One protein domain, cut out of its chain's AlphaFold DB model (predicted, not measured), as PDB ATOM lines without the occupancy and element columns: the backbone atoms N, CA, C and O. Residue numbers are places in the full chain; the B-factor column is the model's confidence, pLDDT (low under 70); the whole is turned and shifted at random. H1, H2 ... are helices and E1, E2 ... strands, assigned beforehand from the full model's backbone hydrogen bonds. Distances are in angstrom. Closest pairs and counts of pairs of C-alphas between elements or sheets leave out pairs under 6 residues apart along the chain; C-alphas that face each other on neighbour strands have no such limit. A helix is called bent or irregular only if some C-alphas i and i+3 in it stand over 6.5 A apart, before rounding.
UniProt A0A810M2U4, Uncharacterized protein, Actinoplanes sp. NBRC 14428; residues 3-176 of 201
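What this domain is: This is residues 3 to 176 of the 201 residues of an uncharacterized protein of Actinoplanes sp. NBRC 14428 (UniProt A0A810M2U4). A small twisted sheet of four short strands has H7 packed on its strands E3 and E2, and the long helix H1 runs from beside H7 toward one end of the domain, where H2 and H3 meet its last turns. H6 is at the opposite end of the longest axis, and long loops, residues 6 to 27 and 125 to 145, make up much of the rest. The printed part has 174 residues, with eight named helices and four named strands in the order E1 H1 H2 H3 H4 H5 H6 E2 E3 H7 E4 H8; the sheet, E3 E2 E1 E4, is mixed, and the class is mixed, helices and strands. The whole is compact, with a radius of gyration of the C-alphas of 15.8 A, and only just elongated, spanning 52 by 34 by 27 A.

How they stand to each other: Start at E1, residues 3 to 5, an inner strand of the sheet that runs E3, residues 121 to 124, E2, residues 113 to 117, E1, and E4, residues 164 to 166. E1 and E4 are parallel at 20 degrees, with N 4 and O 165 2.9 A apart, within hydrogen-bond range. E2 and E1 are parallel at 33 degrees; look at N 5 and O 114, 2.8 A apart. E2 and E3 are an antiparallel hairpin at 149 degrees, with N 115 and O 123 2.8 A apart. Between E1 and E2 along the chain come H1, residues 28 to 45, H2, residues 50 to 60, H3, residues 68 to 74, H4, residues 84 to 87, H5, residues 91 to 96, and H6, residues 103 to 112: a strand-helix-strand unit, two parallel neighbour strands with helices between. H1 is irregular, with C-alphas 29 and 32 7.3 A apart, and has a kink of 27 degrees near residue 35. H1 and H2, a helical hairpin, only just touch, with 3 pairs of C-alphas within 8 A, the closest those of Leu 44 and Ser 56 at 6.2 A. With residues 41 to 45 alone, H1 touches H3 at a steep tilt of 52 degrees, opposite ways; the closest C-alphas are those of Ala 42 and Ala 74, 4.3 A apart. H4 and H5 are close but not clearly touching, the C-alphas of Ala 85 and Tyr 93 being 7.5 A apart. H6 only grazes the sheet, with residues 109 to 112. H7, residues 146 to 157, is on one face of the sheet, giving two layers, helix and sheet. H7 touches H1 at a shallow tilt of 15 degrees, opposite ways, closest at the C-alphas of Ala 157 and Arg 29, 6.8 A apart. H8, residues 170 to 173, only grazes the sheet, with residues 171 to 173. Every O i to N i+4 pair is within hydrogen-bond range in H2, H3, H5 and H6; H1 has 12 of 14 and H7 7 of 8, while H4 and H8 are too short for such a pair.

Where its parts are: Find C-alpha 3 at (16.105, 10.977, -40.721), where E1 begins. H1 runs 25.4 A from C-alpha 28 at (5.789, 27.194, -40.294); H2 is 15.5 A long, H6 14.3 A, E2 13.1 A and H7 15.5 A. H8 ends at C-alpha 173, (8.929, 8.775, -50.327).

The domain as a whole: The two C-alphas farthest apart, those of Arg 51 and Asp 104, are 52.2 A apart. The printed part has no cut. The links E1 to H1 and E3 to H7 are long. No printed residue is under 70 in pLDDT.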
ATOM      1  N   ILE A   3      16.687  12.323 -40.742       95.56
ATOM      2  CA  ILE A   3      16.105  10.977 -40.721       95.56
ATOM      3  C   ILE A   3      14.635  11.112 -41.107       95.56
ATOM      4  O   ILE A   3      13.877  11.803 -40.428       95.56
ATOM      5  N   LEU A   4      14.238  10.490 -42.214       95.94
ATOM      6  CA  LEU A   4      12.874  10.576 -42.724       95.94
ATOM      7  C   LEU A   4      12.118   9.313 -42.333       95.94
ATOM      8  O   LEU A   4      12.438   8.227 -42.813       95.94
ATOM      9  N   LEU A   5      11.106   9.464 -41.490       95.88
ATOM     10  CA  LEU A   5      10.280   8.376 -40.990       95.88
ATOM     11  C   LEU A   5       8.946   8.319 -41.752       95.88
ATOM     12  O   LEU A   5       8.378   9.369 -42.092       95.88
ATOM     13  N   PRO A   6       8.420   7.115 -42.041       93.69
ATOM     14  CA  PRO A   6       7.037   6.963 -42.468       93.69
ATOM     15  C   PRO A   6       6.109   7.273 -41.284       93.69
ATOM     16  O   PRO A   6       6.513   7.106 -40.130       93.69
ATOM     17  N   PRO A   7       4.854   7.683 -41.520       90.88
ATOM     18  CA  PRO A   7       3.892   7.723 -40.431       90.88
ATOM     19  C   PRO A   7       3.528   6.294 -40.026       90.88
ATOM     20  O   PRO A   7       3.751   5.340 -40.772       90.88
ATOM     21  N   SER A   8       2.897   6.157 -38.870       90.00
ATOM     22  CA  SER A   8       2.246   4.911 -38.491       90.00
ATOM     23  C   SER A   8       0.795   4.842 -38.967       90.00
ATOM     24  O   SER A   8       0.111   5.861 -39.146       90.00
ATOM     25  N   GLU A   9       0.289   3.618 -39.114       87.31
ATOM     26  CA  GLU A   9      -1.152   3.373 -39.200       87.31
ATOM     27  C   GLU A   9      -1.808   3.651 -37.841       87.31
ATOM     28  O   GLU A   9      -2.676   4.528 -37.752       87.31
ATOM     29  N   GLY A  10      -1.327   2.988 -36.782       90.50
ATOM     30  CA  GLY A  10      -1.794   3.169 -35.407       90.50
ATOM     31  C   GLY A  10      -1.418   4.535 -34.844       90.50
ATOM     32  O   GLY A  10      -0.271   4.964 -34.966       90.50
ATOM     33  N   LYS A  11      -2.392   5.245 -34.268       95.25
ATOM     34  CA  LYS A  11      -2.157   6.527 -33.598       95.25
ATOM     35  C   LYS A  11      -2.916   6.588 -32.287       95.25
ATOM     36  O   LYS A  11      -4.143   6.483 -32.295       95.25
ATOM     37  N   THR A  12      -2.200   6.779 -31.188       95.94
ATOM     38  CA  THR A  12      -2.800   6.957 -29.866       95.94
ATOM     39  C   THR A  12      -3.442   8.334 -29.797       95.94
ATOM     40  O   THR A  12      -2.804   9.343 -30.091       95.94
ATOM     41  N   ALA A  13      -4.727   8.382 -29.444       96.06
ATOM     42  CA  ALA A  13      -5.424   9.639 -29.223       96.06
ATOM     43  C   ALA A  13      -4.953  10.260 -27.899       96.06
ATOM     44  O   ALA A  13      -5.084   9.603 -26.864       96.06
ATOM     45  N   PRO A  14      -4.429  11.498 -27.904       96.81
ATOM     46  CA  PRO A  14      -4.069  12.170 -26.663       96.81
ATOM     47  C   PRO A  14      -5.299  12.389 -25.778       96.81
ATOM     48  O   PRO A  14      -6.357  12.788 -26.268       96.81
ATOM     49  N   ALA A  15      -5.156  12.151 -24.473       94.88
ATOM     50  CA  ALA A  15      -6.242  12.348 -23.510       94.88
ATOM     51  C   ALA A  15      -6.471  13.831 -23.157       94.88
ATOM     52  O   ALA A  15      -7.582  14.215 -22.801       94.88
ATOM     53  N   ALA A  16      -5.426  14.660 -23.249       95.50
ATOM     54  CA  ALA A  16      -5.443  16.072 -22.883       95.50
ATOM     55  C   ALA A  16      -4.389  16.868 -23.673       95.50
ATOM     56  O   ALA A  16      -3.543  16.295 -24.364       95.50
ATOM     57  N   GLY A  17      -4.444  18.195 -23.544       96.25
ATOM     58  CA  GLY A  17      -3.556  19.140 -24.216       96.25
ATOM     59  C   GLY A  17      -4.298  20.041 -25.195       96.25
ATOM     60  O   GLY A  17      -5.392  19.715 -25.657       96.25
ATOM     61  N   ASP A  18      -3.681  21.175 -25.511       97.38
ATOM     62  CA  ASP A  18      -4.266  22.141 -26.435       97.38
ATOM     63  C   ASP A  18      -4.385  21.560 -27.852       97.38
ATOM     64  O   ASP A  18      -3.554  20.732 -28.255       97.38
ATOM     65  N   PRO A  19      -5.395  21.987 -28.633       97.62
ATOM     66  CA  PRO A  19      -5.483  21.640 -30.041       97.62
ATOM     67  C   PRO A  19      -4.242  22.080 -30.819       97.62
ATOM     68  O   PRO A  19      -3.569  23.054 -30.485       97.62
ATOM     69  N   VAL A  20      -3.955  21.366 -31.906       97.69
ATOM     70  CA  VAL A  20      -2.812  21.677 -32.769       97.69
ATOM     71  C   VAL A  20      -2.928  23.074 -33.385       97.69
ATOM     72  O   VAL A  20      -3.928  23.400 -34.026       97.69
ATOM     73  N   ASP A  21      -1.851  23.855 -33.295       97.69
ATOM     74  CA  ASP A  21      -1.638  25.028 -34.141       97.69
ATOM     75  C   ASP A  21      -0.756  24.649 -35.349       97.69
ATOM     76  O   ASP A  21       0.444  24.402 -35.193       97.69
ATOM     77  N   PRO A  22      -1.295  24.644 -36.586       97.62
ATOM     78  CA  PRO A  22      -0.517  24.328 -37.782       97.62
ATOM     79  C   PRO A  22       0.696  25.235 -38.037       97.62
ATOM     80  O   PRO A  22       1.571  24.845 -38.821       97.62
ATOM     81  N   ALA A  23       0.724  26.440 -37.452       97.50
ATOM     82  CA  ALA A  23       1.838  27.380 -37.552       97.50
ATOM     83  C   ALA A  23       2.963  27.098 -36.546       97.50
ATOM     84  O   ALA A  23       4.112  27.418 -36.848       97.50
ATOM     85  N   ALA A  24       2.654  26.457 -35.417       97.62
ATOM     86  CA  ALA A  24       3.637  26.042 -34.418       97.62
ATOM     87  C   ALA A  24       4.426  24.787 -34.837       97.62
ATOM     88  O   ALA A  24       5.534  24.564 -34.358       97.62
ATOM     89  N   LEU A  25       3.875  23.981 -35.753       98.19
ATOM     90  CA  LEU A  25       4.539  22.790 -36.287       98.19
ATOM     91  C   LEU A  25       5.787  23.151 -37.111       98.19
ATOM     92  O   LEU A  25       5.768  24.106 -37.899       98.19
ATOM     93  N   TRP A  26       6.827  22.317 -37.038       97.62
ATOM     94  CA  TRP A  26       8.085  22.506 -37.767       97.62
ATOM     95  C   TRP A  26       7.865  22.824 -39.254       97.62
ATOM     96  O   TRP A  26       7.003  22.246 -39.912       97.62
ATOM     97  N   LEU A  27       8.653  23.754 -39.802       97.31
ATOM     98  CA  LEU A  27       8.407  24.425 -41.089       97.31
ATOM     99  C   LEU A  27       7.086  25.230 -41.111       97.31
ATOM    100  O   LEU A  27       6.181  24.898 -41.885       97.31
ATOM    101  N   PRO A  28       6.994  26.351 -40.364       97.19
ATOM    102  CA  PRO A  28       5.789  27.194 -40.294       97.19
ATOM    103  C   PRO A  28       5.264  27.667 -41.658       97.19
ATOM    104  O   PRO A  28       4.067  27.875 -41.843       97.19
ATOM    105  N   ARG A  29       6.134  27.749 -42.675       97.06
ATOM    106  CA  ARG A  29       5.757  28.019 -44.076       97.06
ATOM    107  C   ARG A  29       4.748  27.029 -44.675       97.06
ATOM    108  O   ARG A  29       4.127  27.332 -45.690       97.06
ATOM    109  N   LEU A  30       4.558  25.859 -44.061       98.31
ATOM    110  CA  LEU A  30       3.543  24.877 -44.444       98.31
ATOM    111  C   LEU A  30       2.169  25.137 -43.804       98.31
ATOM    112  O   LEU A  30       1.206  24.463 -44.172       98.31
ATOM    113  N   ALA A  31       2.034  26.104 -42.890       98.38
ATOM    114  CA  ALA A  31       0.812  26.336 -42.119       98.38
ATOM    115  C   ALA A  31      -0.434  26.523 -42.997       98.38
ATOM    116  O   ALA A  31      -1.461  25.892 -42.754       98.38
ATOM    117  N   ALA A  32      -0.345  27.333 -44.058       98.31
ATOM    118  CA  ALA A  32      -1.464  27.541 -44.981       98.31
ATOM    119  C   ALA A  32      -1.871  26.239 -45.694       98.31
ATOM    120  O   ALA A  32      -3.059  25.922 -45.799       98.31
ATOM    121  N   ALA A  33      -0.888  25.443 -46.127       98.25
ATOM    122  CA  ALA A  33      -1.140  24.165 -46.780       98.25
ATOM    123  C   ALA A  33      -1.788  23.153 -45.821       98.25
ATOM    124  O   ALA A  33      -2.745  22.482 -46.210       98.25
ATOM    125  N   ARG A  34      -1.316  23.101 -44.568       98.56
ATOM    126  CA  ARG A  34      -1.861  22.268 -43.486       98.56
ATOM    127  C   ARG A  34      -3.296  22.650 -43.142       98.56
ATOM    128  O   ARG A  34      -4.159  21.782 -43.139       98.56
ATOM    129  N   LYS A  35      -3.581  23.945 -42.949       98.50
ATOM    130  CA  LYS A  35      -4.943  24.455 -42.695       98.50
ATOM    131  C   LYS A  35      -5.909  24.052 -43.813       98.50
ATOM    132  O   LYS A  35      -7.029  23.628 -43.536       98.50
ATOM    133  N   ARG A  36      -5.464  24.116 -45.074       98.44
ATOM    134  CA  ARG A  36      -6.269  23.705 -46.234       98.44
ATOM    135  C   ARG A  36      -6.584  22.206 -46.224       98.44
ATOM    136  O   ARG A  36      -7.743  21.846 -46.417       98.44
ATOM    137  N   VAL A  37      -5.591  21.347 -45.983       98.50
ATOM    138  CA  VAL A  37      -5.789  19.884 -45.908       98.50
ATOM    139  C   VAL A  37      -6.666  19.513 -44.716       98.50
ATOM    140  O   VAL A  37      -7.658  18.811 -44.900       98.50
ATOM    141  N   LEU A  38      -6.376  20.059 -43.532       98.44
ATOM    142  CA  LEU A  38      -7.165  19.875 -42.312       98.44
ATOM    143  C   LEU A  38      -8.634  20.257 -42.518       98.44
ATOM    144  O   LEU A  38      -9.527  19.463 -42.228       98.44
ATOM    145  N   GLY A  39      -8.897  21.444 -43.070       98.19
ATOM    146  CA  GLY A  39     -10.259  21.918 -43.305       98.19
ATOM    147  C   GLY A  39     -11.035  21.035 -44.285       98.19
ATOM    148  O   GLY A  39     -12.210  20.739 -44.054       98.19
ATOM    149  N   ARG A  40     -10.386  20.571 -45.362       98.25
ATOM    150  CA  ARG A  40     -11.015  19.677 -46.349       98.25
ATOM    151  C   ARG A  40     -11.259  18.283 -45.790       98.25
ATOM    152  O   ARG A  40     -12.352  17.762 -45.994       98.25
ATOM    153  N   LEU A  41     -10.306  17.731 -45.044       98.50
ATOM    154  CA  LEU A  41     -10.466  16.451 -44.362       98.50
ATOM    155  C   LEU A  41     -11.627  16.504 -43.364       98.50
ATOM    156  O   LEU A  41     -12.544  15.696 -43.448       98.50
ATOM    157  N   ALA A  42     -11.649  17.507 -42.485       97.88
ATOM    158  CA  ALA A  42     -12.705  17.643 -41.488       97.88
ATOM    159  C   ALA A  42     -14.084  17.881 -42.135       97.88
ATOM    160  O   ALA A  42     -15.094  17.372 -41.659       97.88
ATOM    161  N   THR A  43     -14.142  18.617 -43.252       97.69
ATOM    162  CA  THR A  43     -15.389  18.823 -44.011       97.69
ATOM    163  C   THR A  43     -15.889  17.531 -44.646       97.69
ATOM    164  O   THR A  43     -17.078  17.236 -44.546       97.69
ATOM    165  N   LEU A  44     -14.995  16.751 -45.260       97.69
ATOM    166  CA  LEU A  44     -15.320  15.434 -45.803       97.69
ATOM    167  C   LEU A  44     -15.877  14.527 -44.697       97.69
ATOM    168  O   LEU A  44     -16.949  13.949 -44.850       97.69
ATOM    169  N   SER A  45     -15.201  14.479 -43.552       97.75
ATOM    170  CA  SER A  45     -15.552  13.584 -42.451       97.75
ATOM    171  C   SER A  45     -16.799  13.992 -41.653       97.75
ATOM    172  O   SER A  45     -17.368  13.158 -40.958       97.75
ATOM    173  N   ARG A  46     -17.283  15.237 -41.777       97.38
ATOM    174  CA  ARG A  46     -18.537  15.693 -41.142       97.38
ATOM    175  C   ARG A  46     -19.809  15.290 -41.890       97.38
ATOM    176  O   ARG A  46     -20.903  15.537 -41.384       97.38
ATOM    177  N   ARG A  47     -19.710  14.718 -43.092       96.12
ATOM    178  CA  ARG A  47     -20.885  14.362 -43.901       96.12
ATOM    179  C   ARG A  47     -21.663  13.224 -43.227       96.12
ATOM    180  O   ARG A  47     -21.067  12.248 -42.788       96.12
ATOM    181  N   ARG A  48     -22.994  13.353 -43.128       94.06
ATOM    182  CA  ARG A  48     -23.837  12.446 -42.315       94.06
ATOM    183  C   ARG A  48     -24.808  11.558 -43.094       94.06
ATOM    184  O   ARG A  48     -25.225  10.537 -42.558       94.06
ATOM    185  N   SER A  49     -25.167  11.892 -44.336       96.88
ATOM    186  CA  SER A  49     -26.052  11.018 -45.121       96.88
ATOM    187  C   SER A  49     -25.361   9.688 -45.433       96.88
ATOM    188  O   SER A  49     -24.148   9.657 -45.641       96.88
ATOM    189  N   ALA A  50     -26.117   8.587 -45.493       95.38
ATOM    190  CA  ALA A  50     -25.553   7.250 -45.706       95.38
ATOM    191  C   ALA A  50     -24.656   7.182 -46.956       95.38
ATOM    192  O   ALA A  50     -23.531   6.689 -46.885       95.38
ATOM    193  N   ARG A  51     -25.118   7.778 -48.066       96.56
ATOM    194  CA  ARG A  51     -24.350   7.903 -49.312       96.56
ATOM    195  C   ARG A  51     -23.052   8.690 -49.118       96.56
ATOM    196  O   ARG A  51     -22.004   8.249 -49.570       96.56
ATOM    197  N   ALA A  52     -23.110   9.841 -48.449       96.50
ATOM    198  CA  ALA A  52     -21.933  10.686 -48.276       96.50
ATOM    199  C   ALA A  52     -20.914  10.085 -47.297       96.50
ATOM    200  O   ALA A  52     -19.714  10.299 -47.458       96.50
ATOM    201  N   VAL A  53     -21.370   9.319 -46.304       97.25
ATOM    202  CA  VAL A  53     -20.477   8.555 -45.428       97.25
ATOM    203  C   VAL A  53     -19.770   7.455 -46.215       97.25
ATOM    204  O   VAL A  53     -18.553   7.354 -46.107       97.25
ATOM    205  N   ALA A  54     -20.491   6.679 -47.031       97.06
ATOM    206  CA  ALA A  54     -19.883   5.648 -47.876       97.06
ATOM    207  C   ALA A  54     -18.806   6.237 -48.806       97.06
ATOM    208  O   ALA A  54     -17.680   5.750 -48.819       97.06
ATOM    209  N   GLU A  55     -19.113   7.353 -49.472       97.12
ATOM    210  CA  GLU A  55     -18.158   8.090 -50.311       97.12
ATOM    211  C   GLU A  55     -16.934   8.576 -49.507       97.12
ATOM    212  O   GLU A  55     -15.798   8.496 -49.964       97.12
ATOM    213  N   SER A  56     -17.141   9.058 -48.277       97.75
ATOM    214  CA  SER A  56     -16.044   9.528 -47.419       97.75
ATOM    215  C   SER A  56     -15.129   8.390 -46.966       97.75
ATOM    216  O   SER A  56     -13.920   8.587 -46.872       97.75
ATOM    217  N   LEU A  57     -15.687   7.205 -46.695       97.56
ATOM    218  CA  LEU A  57     -14.910   6.007 -46.380       97.56
ATOM    219  C   LEU A  57     -14.095   5.549 -47.589       97.56
ATOM    220  O   LEU A  57     -12.898   5.313 -47.449       97.56
ATOM    221  N   GLU A  58     -14.712   5.509 -48.771       97.38
ATOM    222  CA  GLU A  58     -14.048   5.151 -50.026       97.38
ATOM    223  C   GLU A  58     -12.860   6.079 -50.319       97.38
ATOM    224  O   GLU A  58     -11.738   5.609 -50.505       97.38
ATOM    225  N   ILE A  59     -13.068   7.399 -50.252       97.31
ATOM    226  CA  ILE A  59     -12.013   8.403 -50.476       97.31
ATOM    227  C   ILE A  59     -10.837   8.222 -49.508       97.31
ATOM    228  O   ILE A  59      -9.679   8.418 -49.886       97.31
ATOM    229  N   LEU A  60     -11.117   7.874 -48.251       96.56
ATOM    230  CA  LEU A  60     -10.095   7.687 -47.221       96.56
ATOM    231  C   LEU A  60      -9.493   6.272 -47.208       96.56
ATOM    232  O   LEU A  60      -8.589   6.017 -46.405       96.56
ATOM    233  N   GLY A  61      -9.963   5.370 -48.078       95.38
ATOM    234  CA  GLY A  61      -9.543   3.970 -48.110       95.38
ATOM    235  C   GLY A  61      -9.880   3.231 -46.812       95.38
ATOM    236  O   GLY A  61      -9.046   2.496 -46.285       95.38
ATOM    237  N   LEU A  62     -11.062   3.495 -46.254       95.31
ATOM    238  CA  LEU A  62     -11.535   2.940 -44.988       95.31
ATOM    239  C   LEU A  62     -12.628   1.908 -45.218       95.31
ATOM    240  O   LEU A  62     -13.512   2.087 -46.054       95.31
ATOM    241  N   SER A  63     -12.604   0.846 -44.418       94.88
ATOM    242  CA  SER A  63     -13.706  -0.108 -44.371       94.88
ATOM    243  C   SER A  63     -14.890   0.451 -43.575       94.88
ATOM    244  O   SER A  63     -14.757   1.384 -42.778       94.88
ATOM    245  N   THR A  64     -16.062  -0.167 -43.720       91.75
ATOM    246  CA  THR A  64     -17.257   0.181 -42.932       91.75
ATOM    247  C   THR A  64     -17.010   0.099 -41.422       91.75
ATOM    248  O   THR A  64     -17.523   0.933 -40.675       91.75
ATOM    249  N   GLY A  65     -16.183  -0.853 -40.970       93.25
ATOM    250  CA  GLY A  65     -15.805  -1.007 -39.559       93.25
ATOM    251  C   GLY A  65     -14.937   0.137 -39.020       93.25
ATOM    252  O   GLY A  65     -14.847   0.326 -37.814       93.25
ATOM    253  N   GLN A  66     -14.345   0.944 -39.901       93.44
ATOM    254  CA  GLN A  66     -13.507   2.093 -39.553       93.44
ATOM    255  C   GLN A  66     -14.281   3.418 -39.587       93.44
ATOM    256  O   GLN A  66     -13.684   4.491 -39.634       93.44
ATOM    257  N   ARG A  67     -15.621   3.380 -39.535       93.38
ATOM    258  CA  ARG A  67     -16.462   4.587 -39.531       93.38
ATOM    259  C   ARG A  67     -16.087   5.593 -38.440       93.38
ATOM    260  O   ARG A  67     -16.143   6.791 -38.704       93.38
ATOM    261  N   GLY A  68     -15.652   5.126 -37.267       95.06
ATOM    262  CA  GLY A  68     -15.220   5.999 -36.167       95.06
ATOM    263  C   GLY A  68     -14.037   6.914 -36.517       95.06
ATOM    264  O   GLY A  68     -13.871   7.972 -35.912       95.06
ATOM    265  N   GLU A  69     -13.252   6.579 -37.546       96.38
ATOM    266  CA  GLU A  69     -12.187   7.452 -38.057       96.38
ATOM    267  C   GLU A  69     -12.732   8.750 -38.668       96.38
ATOM    268  O   GLU A  69     -12.047   9.775 -38.657       96.38
ATOM    269  N   LEU A  70     -13.969   8.740 -39.178       97.50
ATOM    270  CA  LEU A  70     -14.626   9.954 -39.657       97.50
ATOM    271  C   LEU A  70     -14.943  10.895 -38.497       97.50
ATOM    272  O   LEU A  70     -14.644  12.082 -38.584       97.50
ATOM    273  N   ASP A  71     -15.478  10.383 -37.390       96.50
ATOM    274  CA  ASP A  71     -15.762  11.218 -36.221       96.50
ATOM    275  C   ASP A  71     -14.468  11.803 -35.635       96.50
ATOM    276  O   ASP A  71     -14.407  12.999 -35.341       96.50
ATOM    277  N   ARG A  72     -13.390  11.007 -35.592       96.75
ATOM    278  CA  ARG A  72     -12.051  11.486 -35.217       96.75
ATOM    279  C   ARG A  72     -11.575  12.620 -36.127       96.75
ATOM    280  O   ARG A  72     -11.188  13.680 -35.642       96.75
ATOM    281  N   ASN A  73     -11.639  12.425 -37.443       98.06
ATOM    282  CA  ASN A  73     -11.222  13.438 -38.411       98.06
ATOM    283  C   ASN A  73     -12.097  14.704 -38.374       98.06
ATOM    284  O   ASN A  73     -11.603  15.814 -38.577       98.06
ATOM    285  N   ALA A  74     -13.396  14.561 -38.106       97.81
ATOM    286  CA  ALA A  74     -14.332  15.674 -37.993       97.81
ATOM    287  C   ALA A  74     -14.005  16.597 -36.804       97.81
ATOM    288  O   ALA A  74     -14.241  17.806 -36.906       97.81
ATOM    289  N   ALA A  75     -13.442  16.038 -35.727       97.38
ATOM    290  CA  ALA A  75     -13.100  16.729 -34.484       97.38
ATOM    291  C   ALA A  75     -11.667  17.302 -34.440       97.38
ATOM    292  O   ALA A  75     -11.302  17.944 -33.460       97.38
ATOM    293  N   LEU A  76     -10.845  17.121 -35.485       97.12
ATOM    294  CA  LEU A  76      -9.408  17.455 -35.454       97.12
ATOM    295  C   LEU A  76      -9.073  18.901 -35.068       97.12
ATOM    296  O   LEU A  76      -7.986  19.147 -34.556       97.12
ATOM    297  N   ALA A  77      -9.968  19.855 -35.331       95.00
ATOM    298  CA  ALA A  77      -9.738  21.264 -35.007       95.00
ATOM    299  C   ALA A  77      -9.745  21.548 -33.493       95.00
ATOM    300  O   ALA A  77      -9.188  22.552 -33.065       95.00
ATOM    301  N   THR A  78     -10.379  20.681 -32.703       96.75
ATOM    302  CA  THR A  78     -10.522  20.820 -31.246       96.75
ATOM    303  C   THR A  78      -9.987  19.608 -30.490       96.75
ATOM    304  O   THR A  78     -10.043  19.579 -29.265       96.75
ATOM    305  N   ALA A  79      -9.513  18.583 -31.201       97.69
ATOM    306  CA  ALA A  79      -8.962  17.381 -30.599       97.69
ATOM    307  C   ALA A  79      -7.667  17.705 -29.835       97.69
ATOM    308  O   ALA A  79      -6.839  18.457 -30.362       97.69
ATOM    309  N   PRO A  80      -7.452  17.107 -28.649       98.25
ATOM    310  CA  PRO A  80      -6.199  17.254 -27.927       98.25
ATOM    311  C   PRO A  80      -5.002  16.803 -28.766       98.25
ATOM    312  O   PRO A  80      -5.066  15.792 -29.474       98.25
ATOM    313  N   ALA A  81      -3.905  17.551 -28.679       98.44
ATOM    314  CA  ALA A  81      -2.659  17.242 -29.364       98.44
ATOM    315  C   ALA A  81      -1.539  16.932 -28.364       98.44
ATOM    316  O   ALA A  81      -1.432  17.584 -27.326       98.44
ATOM    317  N   ALA A  82      -0.668  15.984 -28.707       98.06
ATOM    318  CA  ALA A  82       0.533  15.610 -27.951       98.06
ATOM    319  C   ALA A  82       1.723  15.442 -28.909       98.06
ATOM    320  O   ALA A  82       1.497  15.389 -30.125       98.06
ATOM    321  N   PRO A  83       2.977  15.407 -28.417       97.56
ATOM    322  CA  PRO A  83       4.142  15.181 -29.267       97.56
ATOM    323  C   PRO A  83       3.940  13.989 -30.208       97.56
ATOM    324  O   PRO A  83       3.456  12.935 -29.802       97.56
ATOM    325  N   ALA A  84       4.312  14.140 -31.477       97.56
ATOM    326  CA  ALA A  84       4.133  13.105 -32.489       97.56
ATOM    327  C   ALA A  84       4.783  11.762 -32.108       97.56
ATOM    328  O   ALA A  84       4.275  10.715 -32.501       97.56
ATOM    329  N   ALA A  85       5.859  11.789 -31.318       95.94
ATOM    330  CA  ALA A  85       6.495  10.605 -30.738       95.94
ATOM    331  C   ALA A  85       5.579   9.785 -29.804       95.94
ATOM    332  O   ALA A  85       5.754   8.579 -29.700       95.94
ATOM    333  N   GLU A  86       4.614  10.427 -29.141       95.50
ATOM    334  CA  GLU A  86       3.622   9.776 -28.269       95.50
ATOM    335  C   GLU A  86       2.358   9.370 -29.044       95.50
ATOM    336  O   GLU A  86       1.591   8.507 -28.617       95.50
ATOM    337  N   VAL A  87       2.126  10.002 -30.197       97.31
ATOM    338  CA  VAL A  87       0.948   9.761 -31.036       97.31
ATOM    339  C   VAL A  87       1.188   8.618 -32.009       97.31
ATOM    340  O   VAL A  87       0.306   7.782 -32.165       97.31
ATOM    341  N   TYR A  88       2.327   8.572 -32.700       96.38
ATOM    342  CA  TYR A  88       2.611   7.526 -33.683       96.38
ATOM    343  C   TYR A  88       3.045   6.220 -32.998       96.38
ATOM    344  O   TYR A  88       3.987   6.213 -32.215       96.38
ATOM    345  N   THR A  89       2.375   5.107 -33.317       93.69
ATOM    346  CA  THR A  89       2.625   3.791 -32.698       93.69
ATOM    347  C   THR A  89       2.941   2.685 -33.709       93.69
ATOM    348  O   THR A  89       2.841   2.874 -34.922       93.69
ATOM    349  N   GLY A  90       3.315   1.501 -33.222       91.38
ATOM    350  CA  GLY A  90       3.640   0.329 -34.034       91.38
ATOM    351  C   GLY A  90       5.142   0.085 -34.154       91.38
ATOM    352  O   GLY A  90       5.949   0.885 -33.693       91.38
ATOM    353  N   VAL A  91       5.503  -1.006 -34.835       91.62
ATOM    354  CA  VAL A  91       6.840  -1.633 -34.803       91.62
ATOM    355  C   VAL A  91       8.014  -0.655 -34.924       91.62
ATOM    356  O   VAL A  91       8.979  -0.770 -34.180       91.62
ATOM    357  N   LEU A  92       7.953   0.323 -35.836       90.81
ATOM    358  CA  LEU A  92       9.036   1.303 -35.986       90.81
ATOM    359  C   LEU A  92       9.176   2.209 -34.758       90.81
ATOM    360  O   LEU A  92      10.290   2.491 -34.335       90.81
ATOM    361  N   TYR A  93       8.059   2.694 -34.220       93.38
ATOM    362  CA  TYR A  93       8.041   3.633 -33.097       93.38
ATOM    363  C   TYR A  93       8.296   2.918 -31.769       93.38
ATOM    364  O   TYR A  93       8.976   3.465 -30.911       93.38
ATOM    365  N   GLU A  94       7.844   1.669 -31.651       91.81
ATOM    366  CA  GLU A  94       8.197   0.762 -30.554       91.81
ATOM    367  C   GLU A  94       9.689   0.414 -30.563       91.81
ATOM    368  O   GLU A  94      10.303   0.369 -29.509       91.81
ATOM    369  N   ALA A  95      10.300   0.211 -31.735       92.00
ATOM    370  CA  ALA A  95      11.741  -0.027 -31.834       92.00
ATOM    371  C   ALA A  95      12.579   1.248 -31.630       92.00
ATOM    372  O   ALA A  95      13.728   1.163 -31.203       92.00
ATOM    373  N   LEU A  96      12.033   2.419 -31.972       91.25
ATOM    374  CA  LEU A  96      12.693   3.705 -31.744       91.25
ATOM    375  C   LEU A  96      12.680   4.096 -30.262       91.25
ATOM    376  O   LEU A  96      13.636   4.721 -29.815       91.25
ATOM    377  N   ASP A  97      11.585   3.779 -29.565       92.12
ATOM    378  CA  ASP A  97      11.372   3.964 -28.127       92.12
ATOM    379  C   ASP A  97      12.025   5.235 -27.564       92.12
ATOM    380  O   ASP A  97      12.924   5.221 -26.724       92.12
ATOM    381  N   VAL A  98      11.583   6.392 -28.066       90.94
ATOM    382  CA  VAL A  98      12.212   7.684 -27.741       90.94
ATOM    383  C   VAL A  98      12.208   8.025 -26.248       90.94
ATOM    384  O   VAL A  98      12.900   8.958 -25.833       90.94
ATOM    385  N   ALA A  99      11.387   7.335 -25.456       90.25
ATOM    386  CA  ALA A  99      11.290   7.519 -24.017       90.25
ATOM    387  C   ALA A  99      12.472   6.886 -23.266       90.25
ATOM    388  O   ALA A  99      12.801   7.351 -22.178       90.25
ATOM    389  N   THR A 100      13.128   5.872 -23.839       93.81
ATOM    390  CA  THR A 100      14.261   5.172 -23.211       93.81
ATOM    391  C   THR A 100      15.626   5.685 -23.664       93.81
ATOM    392  O   THR A 100      16.655   5.300 -23.105       93.81
ATOM    393  N   LEU A 101      15.660   6.599 -24.639       95.06
ATOM    394  CA  LEU A 101      16.891   7.243 -25.090       95.06
ATOM    395  C   LEU A 101      17.520   8.112 -23.991       95.06
ATOM    396  O   LEU A 101      16.845   8.899 -23.329       95.06
ATOM    397  N   ALA A 102      18.850   8.040 -23.870       97.12
ATOM    398  CA  ALA A 102      19.619   8.981 -23.061       97.12
ATOM    399  C   ALA A 102      19.384  10.436 -23.537       97.12
ATOM    400  O   ALA A 102      19.161  10.641 -24.735       97.12
ATOM    401  N   PRO A 103      19.484  11.455 -22.658       96.44
ATOM    402  CA  PRO A 103      19.127  12.839 -22.989       96.44
ATOM    403  C   PRO A 103      19.773  13.386 -24.270       96.44
ATOM    404  O   PRO A 103      19.076  13.944 -25.117       96.44
ATOM    405  N   ASP A 104      21.072  13.154 -24.470       97.19
ATOM    406  CA  ASP A 104      21.790  13.612 -25.668       97.19
ATOM    407  C   ASP A 104      21.299  12.911 -26.940       97.19
ATOM    408  O   ASP A 104      21.143  13.536 -27.990       97.19
ATOM    409  N   ALA A 105      20.999  11.611 -26.851       96.12
ATOM    410  CA  ALA A 105      20.445  10.846 -27.964       96.12
ATOM    411  C   ALA A 105      19.017  11.303 -28.290       96.12
ATOM    412  O   ALA A 105      18.666  11.451 -29.462       96.12
ATOM    413  N   ARG A 106      18.211  11.593 -27.262       96.06
ATOM    414  CA  ARG A 106      16.862  12.136 -27.417       96.06
ATOM    415  C   ARG A 106      16.888  13.497 -28.110       96.06
ATOM    416  O   ARG A 106      16.216  13.660 -29.125       96.06
ATOM    417  N   ALA A 107      17.713  14.428 -27.631       95.75
ATOM    418  CA  ALA A 107      17.894  15.735 -28.263       95.75
ATOM    419  C   ALA A 107      18.364  15.591 -29.721       95.75
ATOM    420  O   ALA A 107      17.830  16.231 -30.630       95.75
ATOM    421  N   TRP A 108      19.309  14.679 -29.972       96.06
ATOM    422  CA  TRP A 108      19.824  14.430 -31.312       96.06
ATOM    423  C   TRP A 108      18.746  13.928 -32.281       96.06
ATOM    424  O   TRP A 108      18.699  14.397 -33.427       96.06
ATOM    425  N   VAL A 109      17.888  13.000 -31.833       96.06
ATOM    426  CA  VAL A 109      16.768  12.456 -32.615       96.06
ATOM    427  C   VAL A 109      15.694  13.521 -32.821       96.06
ATOM    428  O   VAL A 109      15.267  13.712 -33.957       96.06
ATOM    429  N   ASP A 110      15.310  14.274 -31.791       95.50
ATOM    430  CA  ASP A 110      14.305  15.340 -31.897       95.50
ATOM    431  C   ASP A 110      14.718  16.408 -32.930       95.50
ATOM    432  O   ASP A 110      13.908  16.863 -33.744       95.50
ATOM    433  N   GLU A 111      16.010  16.734 -33.004       94.94
ATOM    434  CA  GLU A 111      16.575  17.665 -33.986       94.94
ATOM    435  C   GLU A 111      16.716  17.106 -35.406       94.94
ATOM    436  O   GLU A 111      16.881  17.878 -36.361       94.94
ATOM    437  N   ARG A 112      16.653  15.787 -35.624       95.44
ATOM    438  CA  ARG A 112      16.999  15.173 -36.930       95.44
ATOM    439  C   ARG A 112      15.910  14.294 -37.531       95.44
ATOM    440  O   ARG A 112      15.826  14.227 -38.758       95.44
ATOM    441  N   ALA A 113      15.079  13.668 -36.710       96.62
ATOM    442  CA  ALA A 113      13.973  12.838 -37.146       96.62
ATOM    443  C   ALA A 113      12.759  13.686 -37.518       96.62
ATOM    444  O   ALA A 113      12.366  14.617 -36.810       96.62
ATOM    445  N   VAL A 114      12.179  13.354 -38.667       97.44
ATOM    446  CA  VAL A 114      10.963  13.972 -39.184       97.44
ATOM    447  C   VAL A 114      10.041  12.898 -39.739       97.44
ATOM    448  O   VAL A 114      10.482  11.996 -40.450       97.44
ATOM    449  N   VAL A 115       8.753  12.997 -39.438       97.69
ATOM    450  CA  VAL A 115       7.727  12.048 -39.872       97.69
ATOM    451  C   VAL A 115       6.939  12.647 -41.024       97.69
ATOM    452  O   VAL A 115       6.382  13.739 -40.910       97.69
ATOM    453  N   PHE A 116       6.872  11.935 -42.146       97.44
ATOM    454  CA  PHE A 116       6.046  12.342 -43.281       97.44
ATOM    455  C   PHE A 116       4.584  11.977 -43.039       97.44
ATOM    456  O   PHE A 116       4.270  10.880 -42.595       97.44
ATOM    457  N   SER A 117       3.669  12.892 -43.347       97.56
ATOM    458  CA  SER A 117       2.256  12.777 -42.983       97.56
ATOM    459  C   SER A 117       1.345  13.200 -44.128       97.56
ATOM    460  O   SER A 117       1.526  14.268 -44.709       97.56
ATOM    461  N   GLY A 118       0.303  12.410 -44.408       96.44
ATOM    462  CA  GLY A 118      -0.732  12.794 -45.373       96.44
ATOM    463  C   GLY A 118      -1.489  14.063 -44.965       96.44
ATOM    464  O   GLY A 118      -1.821  14.877 -45.822       96.44
ATOM    465  N   LEU A 119      -1.702  14.284 -43.664       97.81
ATOM    466  CA  LEU A 119      -2.411  15.459 -43.145       97.81
ATOM    467  C   LEU A 119      -1.491  16.668 -42.932       97.81
ATOM    468  O   LEU A 119      -1.873  17.797 -43.231       97.81
ATOM    469  N   TRP A 120      -0.285  16.443 -42.411       98.12
ATOM    470  CA  TRP A 120       0.600  17.516 -41.939       98.12
ATOM    471  C   TRP A 120       1.767  17.822 -42.885       98.12
ATOM    472  O   TRP A 120       2.500  18.792 -42.665       98.12
ATOM    473  N   GLY A 121       1.946  17.014 -43.934       97.94
ATOM    474  CA  GLY A 121       3.086  17.052 -44.845       97.94
ATOM    475  C   GLY A 121       4.317  16.418 -44.208       97.94
ATOM    476  O   GLY A 121       4.704  15.304 -44.556       97.94
ATOM    477  N   VAL A 122       4.903  17.117 -43.242       97.81
ATOM    478  CA  VAL A 122       6.014  16.635 -42.418       97.81
ATOM    479  C   VAL A 122       5.923  17.257 -41.026       97.81
ATOM    480  O   VAL A 122       5.486  18.403 -40.910       97.81
ATOM    481  N   VAL A 123       6.309  16.512 -39.992       98.31
ATOM    482  CA  VAL A 123       6.354  16.968 -38.593       98.31
ATOM    483  C   VAL A 123       7.616  16.463 -37.897       98.31
ATOM    484  O   VAL A 123       8.204  15.468 -38.317       98.31
ATOM    485  N   ARG A 124       8.042  17.142 -36.838       97.62
ATOM    486  CA  ARG A 124       9.030  16.645 -35.871       97.62
ATOM    487  C   ARG A 124       8.395  15.639 -34.918       97.62
ATOM    488  O   ARG A 124       7.180  15.596 -34.789       97.62
ATOM    489  N   LEU A 125       9.214  14.870 -34.205       97.12
ATOM    490  CA  LEU A 125       8.718  14.023 -33.112       97.12
ATOM    491  C   LEU A 125       8.176  14.848 -31.933       97.12
ATOM    492  O   LEU A 125       7.281  14.394 -31.228       97.12
ATOM    493  N   THR A 126       8.668  16.076 -31.766       97.31
ATOM    494  CA  THR A 126       8.238  17.027 -30.732       97.31
ATOM    495  C   THR A 126       7.029  17.874 -31.129       97.31
ATOM    496  O   THR A 126       6.423  18.514 -30.271       97.31
ATOM    497  N   ASP A 127       6.651  17.877 -32.410       98.31
ATOM    498  CA  ASP A 127       5.483  18.610 -32.891       98.31
ATOM    499  C   ASP A 127       4.206  18.031 -32.272       98.31
ATOM    500  O   ASP A 127       3.975  16.821 -32.327       98.31
ATOM    501  N   ARG A 128       3.351  18.891 -31.710       98.38
ATOM    502  CA  ARG A 128       2.099  18.459 -31.081       98.38
ATOM    503  C   ARG A 128       1.015  18.232 -32.129       98.38
ATOM    504  O   ARG A 128       0.593  19.176 -32.792       98.38
ATOM    505  N   ILE A 129       0.529  17.002 -32.258       98.44
ATOM    506  CA  ILE A 129      -0.518  16.622 -33.214       98.44
ATOM    507  C   ILE A 129      -1.628  15.801 -32.535       98.44
ATOM    508  O   ILE A 129      -1.357  15.089 -31.572       98.44
ATOM    509  N   PRO A 130      -2.884  15.869 -33.010       98.19
ATOM    510  CA  PRO A 130      -3.928  14.934 -32.605       98.19
ATOM    511  C   PRO A 130      -3.783  13.599 -33.350       98.19
ATOM    512  O   PRO A 130      -3.133  13.525 -34.398       98.19
ATOM    513  N   ALA A 131      -4.460  12.552 -32.876       97.69
ATOM    514  CA  ALA A 131      -4.646  11.336 -33.668       97.69
ATOM    515  C   ALA A 131      -5.593  11.591 -34.852       97.69
ATOM    516  O   ALA A 131      -6.629  12.237 -34.710       97.69
ATOM    517  N   TYR A 132      -5.253  11.057 -36.026       97.56
ATOM    518  CA  TYR A 132      -5.981  11.295 -37.275       97.56
ATOM    519  C   TYR A 132      -5.873  10.108 -38.240       97.56
ATOM    520  O   TYR A 132      -4.952   9.287 -38.156       97.56
ATOM    521  N   ARG A 133      -6.755  10.083 -39.244       96.44
ATOM    522  CA  ARG A 133      -6.702   9.122 -40.351       96.44
ATOM    523  C   ARG A 133      -6.652   9.829 -41.694       96.44
ATOM    524  O   ARG A 133      -7.651  10.334 -42.190       96.44
ATOM    525  N   CYS A 134      -5.471   9.868 -42.297       95.94
ATOM    526  CA  CYS A 134      -5.274  10.443 -43.623       95.94
ATOM    527  C   CYS A 134      -3.947   9.941 -44.200       95.94
ATOM    528  O   CYS A 134      -2.877  10.345 -43.731       95.94
ATOM    529  N   SER A 135      -4.007   9.034 -45.176       94.06
ATOM    530  CA  SER A 135      -2.809   8.522 -45.845       94.06
ATOM    531  C   SER A 135      -2.374   9.454 -46.983       94.06
ATOM    532  O   SER A 135      -3.185  10.185 -47.550       94.06
ATOM    533  N   ALA A 136      -1.092   9.430 -47.359       92.25
ATOM    534  CA  ALA A 136      -0.590  10.250 -48.473       92.25
ATOM    535  C   ALA A 136      -1.170   9.869 -49.852       92.25
ATOM    536  O   ALA A 136      -1.078  10.663 -50.794       92.25
ATOM    537  N   GLY A 137      -1.757   8.673 -49.977       92.50
ATOM    538  CA  GLY A 137      -2.413   8.200 -51.201       92.50
ATOM    539  C   GLY A 137      -3.822   8.759 -51.416       92.50
ATOM    540  O   GLY A 137      -4.369   8.606 -52.503       92.50
ATOM    541  N   VAL A 138      -4.406   9.426 -50.414       95.62
ATOM    542  CA  VAL A 138      -5.759   9.989 -50.509       95.62
ATOM    543  C   VAL A 138      -5.818  11.114 -51.546       95.62
ATOM    544  O   VAL A 138      -4.925  11.963 -51.637       95.62
ATOM    545  N   THR A 139      -6.923  11.152 -52.289       97.50
ATOM    546  CA  THR A 139      -7.305  12.275 -53.151       97.50
ATOM    547  C   THR A 139      -8.449  13.033 -52.494       97.50
ATOM    548  O   THR A 139      -9.584  12.568 -52.487       97.50
ATOM    549  N   LEU A 140      -8.158  14.198 -51.912       97.31
ATOM    550  CA  LEU A 140      -9.175  14.987 -51.214       97.31
ATOM    551  C   LEU A 140      -9.933  15.900 -52.189       97.31
ATOM    552  O   LEU A 140      -9.293  16.667 -52.925       97.31
ATOM    553  N   PRO A 141     -11.279  15.919 -52.153       95.69
ATOM    554  CA  PRO A 141     -12.073  16.864 -52.929       95.69
ATOM    555  C   PRO A 141     -11.644  18.322 -52.697       95.69
ATOM    556  O   PRO A 141     -11.468  18.778 -51.564       95.69
ATOM    557  N   GLY A 142     -11.450  19.064 -53.790       95.19
ATOM    558  CA  GLY A 142     -10.988  20.457 -53.767       95.19
ATOM    559  C   GLY A 142      -9.481  20.653 -53.546       95.19
ATOM    560  O   GLY A 142      -9.017  21.792 -53.596       95.19
ATOM    561  N   ILE A 143      -8.707  19.587 -53.317       96.62
ATOM    562  CA  ILE A 143      -7.232  19.621 -53.266       96.62
ATOM    563  C   ILE A 143      -6.628  18.787 -54.396       96.62
ATOM    564  O   ILE A 143      -5.693  19.252 -55.044       96.62
ATOM    565  N   GLY A 144      -7.165  17.590 -54.630       97.19
ATOM    566  CA  GLY A 144      -6.551  16.566 -55.469       97.19
ATOM    567  C   GLY A 144      -5.717  15.583 -54.642       97.19
ATOM    568  O   GLY A 144      -5.897  15.461 -53.427       97.19
ATOM    569  N   GLY A 145      -4.815  14.860 -55.308       97.56
ATOM    570  CA  GLY A 145      -3.940  13.883 -54.660       97.56
ATOM    571  C   GLY A 145      -3.004  14.533 -53.639       97.56
ATOM    572  O   GLY A 145      -2.303  15.498 -53.954       97.56
ATOM    573  N   LEU A 146      -2.940  13.985 -52.424       97.38
ATOM    574  CA  LEU A 146      -2.103  14.543 -51.357       97.38
ATOM    575  C   LEU A 146      -0.608  14.401 -51.642       97.38
ATOM    576  O   LEU A 146       0.156  15.316 -51.352       97.38
ATOM    577  N   THR A 147      -0.182  13.303 -52.266       96.56
ATOM    578  CA  THR A 147       1.227  13.107 -52.641       96.56
ATOM    579  C   THR A 147       1.773  14.244 -53.534       96.56
ATOM    580  O   THR A 147       2.758  14.874 -53.138       96.56
ATOM    581  N   PRO A 148       1.182  14.567 -54.707       96.88
ATOM    582  CA  PRO A 148       1.652  15.690 -55.523       96.88
ATOM    583  C   PRO A 148       1.439  17.054 -54.854       96.88
ATOM    584  O   PRO A 148       2.300  17.922 -54.984       96.88
ATOM    585  N   TYR A 149       0.352  17.236 -54.095       98.00
ATOM    586  CA  TYR A 149       0.109  18.472 -53.346       98.00
ATOM    587  C   TYR A 149       1.244  18.771 -52.356       98.00
ATOM    588  O   TYR A 149       1.815  19.867 -52.354       98.00
ATOM    589  N   TRP A 150       1.625  17.772 -51.556       97.88
ATOM    590  CA  TRP A 150       2.722  17.906 -50.609       97.88
ATOM    591  C   TRP A 150       4.071  18.013 -51.292       97.88
ATOM    592  O   TRP A 150       4.894  18.782 -50.815       97.88
ATOM    593  N   ARG A 151       4.287  17.356 -52.435       96.50
ATOM    594  CA  ARG A 151       5.516  17.531 -53.220       96.50
ATOM    595  C   ARG A 151       5.793  18.986 -53.551       96.50
ATOM    596  O   ARG A 151       6.865  19.492 -53.230       96.50
ATOM    597  N   THR A 152       4.811  19.696 -54.093       95.94
ATOM    598  CA  THR A 152       4.967  21.117 -54.432       95.94
ATOM    599  C   THR A 152       5.239  21.991 -53.203       95.94
ATOM    600  O   THR A 152       5.982  22.976 -53.281       95.94
ATOM    601  N   ALA A 153       4.644  21.669 -52.052       96.88
ATOM    602  CA  ALA A 153       4.887  22.398 -50.810       96.88
ATOM    603  C   ALA A 153       6.273  22.080 -50.218       96.88
ATOM    604  O   ALA A 153       7.041  22.992 -49.919       96.88
ATOM    605  N   LEU A 154       6.625  20.799 -50.112       96.44
ATOM    606  CA  LEU A 154       7.838  20.299 -49.465       96.44
ATOM    607  C   LEU A 154       9.104  20.558 -50.276       96.44
ATOM    608  O   LEU A 154      10.130  20.867 -49.680       96.44
ATOM    609  N   THR A 155       9.054  20.527 -51.612       94.12
ATOM    610  CA  THR A 155      10.210  20.895 -52.451       94.12
ATOM    611  C   THR A 155      10.690  22.313 -52.160       94.12
ATOM    612  O   THR A 155      11.889  22.561 -52.132       94.12
ATOM    613  N   ARG A 156       9.763  23.236 -51.882       92.44
ATOM    614  CA  ARG A 156      10.100  24.595 -51.444       92.44
ATOM    615  C   ARG A 156      10.422  24.643 -49.955       92.44
ATOM    616  O   ARG A 156      11.202  25.495 -49.540       92.44
ATOM    617  N   ALA A 157       9.791  23.770 -49.162       94.69
ATOM    618  CA  ALA A 157       9.765  23.874 -47.712       94.69
ATOM    619  C   ALA A 157      10.854  23.107 -46.947       94.69
ATOM    620  O   ALA A 157      11.078  23.397 -45.771       94.69
ATOM    621  N   MET A 158      11.537  22.153 -47.560       94.06
ATOM    622  CA  MET A 158      12.551  21.367 -46.862       94.06
ATOM    623  C   MET A 158      13.943  21.993 -46.974       94.06
ATOM    624  O   MET A 158      14.229  22.669 -47.965       94.06
ATOM    625  N   PRO A 159      14.792  21.840 -45.943       89.00
ATOM    626  CA  PRO A 159      16.154  22.353 -45.987       89.00
ATOM    627  C   PRO A 159      16.945  21.652 -47.097       89.00
ATOM    628  O   PRO A 159      16.757  20.464 -47.364       89.00
ATOM    629  N   ALA A 160      17.823  22.406 -47.753       80.12
ATOM    630  CA  ALA A 160      18.706  21.879 -48.780       80.12
ATOM    631  C   ALA A 160      20.003  21.336 -48.160       80.12
ATOM    632  O   ALA A 160      20.552  21.929 -47.233       80.12
ATOM    633  N   GLY A 161      20.519  20.244 -48.729       76.38
ATOM    634  CA  GLY A 161      21.840  19.707 -48.402       76.38
ATOM    635  C   GLY A 161      21.898  18.786 -47.178       76.38
ATOM    636  O   GLY A 161      20.935  18.604 -46.435       76.38
ATOM    637  N   GLY A 162      23.074  18.185 -46.992       84.81
ATOM    638  CA  GLY A 162      23.380  17.265 -45.899       84.81
ATOM    639  C   GLY A 162      22.955  15.806 -46.142       84.81
ATOM    640  O   GLY A 162      22.170  15.519 -47.046       84.81
ATOM    641  N   PRO A 163      23.475  14.858 -45.339       90.12
ATOM    642  CA  PRO A 163      23.094  13.451 -45.436       90.12
ATOM    643  C   PRO A 163      21.620  13.232 -45.075       90.12
ATOM    644  O   PRO A 163      21.098  13.886 -44.166       90.12
ATOM    645  N   VAL A 164      20.969  12.288 -45.751       92.88
ATOM    646  CA  VAL A 164      19.584  11.882 -45.486       92.88
ATOM    647  C   VAL A 164      19.526  10.369 -45.333       92.88
ATOM    648  O   VAL A 164      19.926   9.651 -46.247       92.88
ATOM    649  N   LEU A 165      18.989   9.908 -44.204       92.75
ATOM    650  CA  LEU A 165      18.570   8.528 -43.995       92.75
ATOM    651  C   LEU A 165      17.068   8.443 -44.289       92.75
ATOM    652  O   LEU A 165      16.254   8.941 -43.513       92.75
ATOM    653  N   ASP A 166      16.699   7.870 -45.435       93.00
ATOM    654  CA  ASP A 166      15.296   7.750 -45.850       93.00
ATOM    655  C   ASP A 166      14.735   6.372 -45.477       93.00
ATOM    656  O   ASP A 166      15.068   5.377 -46.119       93.00
ATOM    657  N   LEU A 167      13.877   6.326 -44.453       93.06
ATOM    658  CA  LEU A 167      13.190   5.116 -43.982       93.06
ATOM    659  C   LEU A 167      11.726   5.057 -44.456       93.06
ATOM    660  O   LEU A 167      10.961   4.193 -44.031       93.06
ATOM    661  N   ARG A 168      11.298   5.984 -45.323       92.94
ATOM    662  CA  ARG A 168       9.916   6.048 -45.817       92.94
ATOM    663  C   ARG A 168       9.681   5.033 -46.928       92.94
ATOM    664  O   ARG A 168      10.522   4.831 -47.802       92.94
ATOM    665  N   SER A 169       8.466   4.499 -46.981       84.25
ATOM    666  CA  SER A 169       7.999   3.634 -48.064       84.25
ATOM    667  C   SER A 169       6.987   4.337 -48.983       84.25
ATOM    668  O   SER A 169       6.326   5.313 -48.609       84.25
ATOM    669  N   GLY A 170       6.880   3.834 -50.218       83.44
ATOM    670  CA  GLY A 170       5.790   4.122 -51.156       83.44
ATOM    671  C   GLY A 170       5.476   5.608 -51.368       83.44
ATOM    672  O   GLY A 170       6.349   6.416 -51.693       83.44
ATOM    673  N   ALA A 171       4.200   5.964 -51.190       83.25
ATOM    674  CA  ALA A 171       3.672   7.306 -51.441       83.25
ATOM    675  C   ALA A 171       4.378   8.407 -50.624       83.25
ATOM    676  O   ALA A 171       4.554   9.520 -51.118       83.25
ATOM    677  N   TYR A 172       4.856   8.097 -49.415       92.00
ATOM    678  CA  TYR A 172       5.538   9.073 -48.559       92.00
ATOM    679  C   TYR A 172       6.921   9.447 -49.092       92.00
ATOM    680  O   TYR A 172       7.291  10.621 -49.065       92.00
ATOM    681  N   ALA A 173       7.661   8.488 -49.658       92.38
ATOM    682  CA  ALA A 173       8.929   8.775 -50.327       92.38
ATOM    683  C   ALA A 173       8.732   9.681 -51.558       92.38
ATOM    684  O   ALA A 173       9.583  10.514 -51.866       92.38
ATOM    685  N   ALA A 174       7.583   9.570 -52.235       92.50
ATOM    686  CA  ALA A 174       7.241  10.382 -53.400       92.50
ATOM    687  C   ALA A 174       6.800  11.820 -53.059       92.50
ATOM    688  O   ALA A 174       6.704  12.646 -53.973       92.50
ATOM    689  N   MET A 175       6.539  12.135 -51.783       94.75
ATOM    690  CA  MET A 175       6.206  13.492 -51.330       94.75
ATOM    691  C   MET A 175       7.417  14.424 -51.337       94.75
ATOM    692  O   MET A 175       7.241  15.629 -51.426       94.75
ATOM    693  N   TRP A 176       8.642  13.913 -51.218       94.44
ATOM    694  CA  TRP A 176       9.849  14.737 -51.294       94.44
ATOM    695  C   TRP A 176      11.092  13.869 -51.450       94.44
ATOM    696  O   TRP A 176      11.197  12.830 -50.794       94.44
TER     697      TRP A 176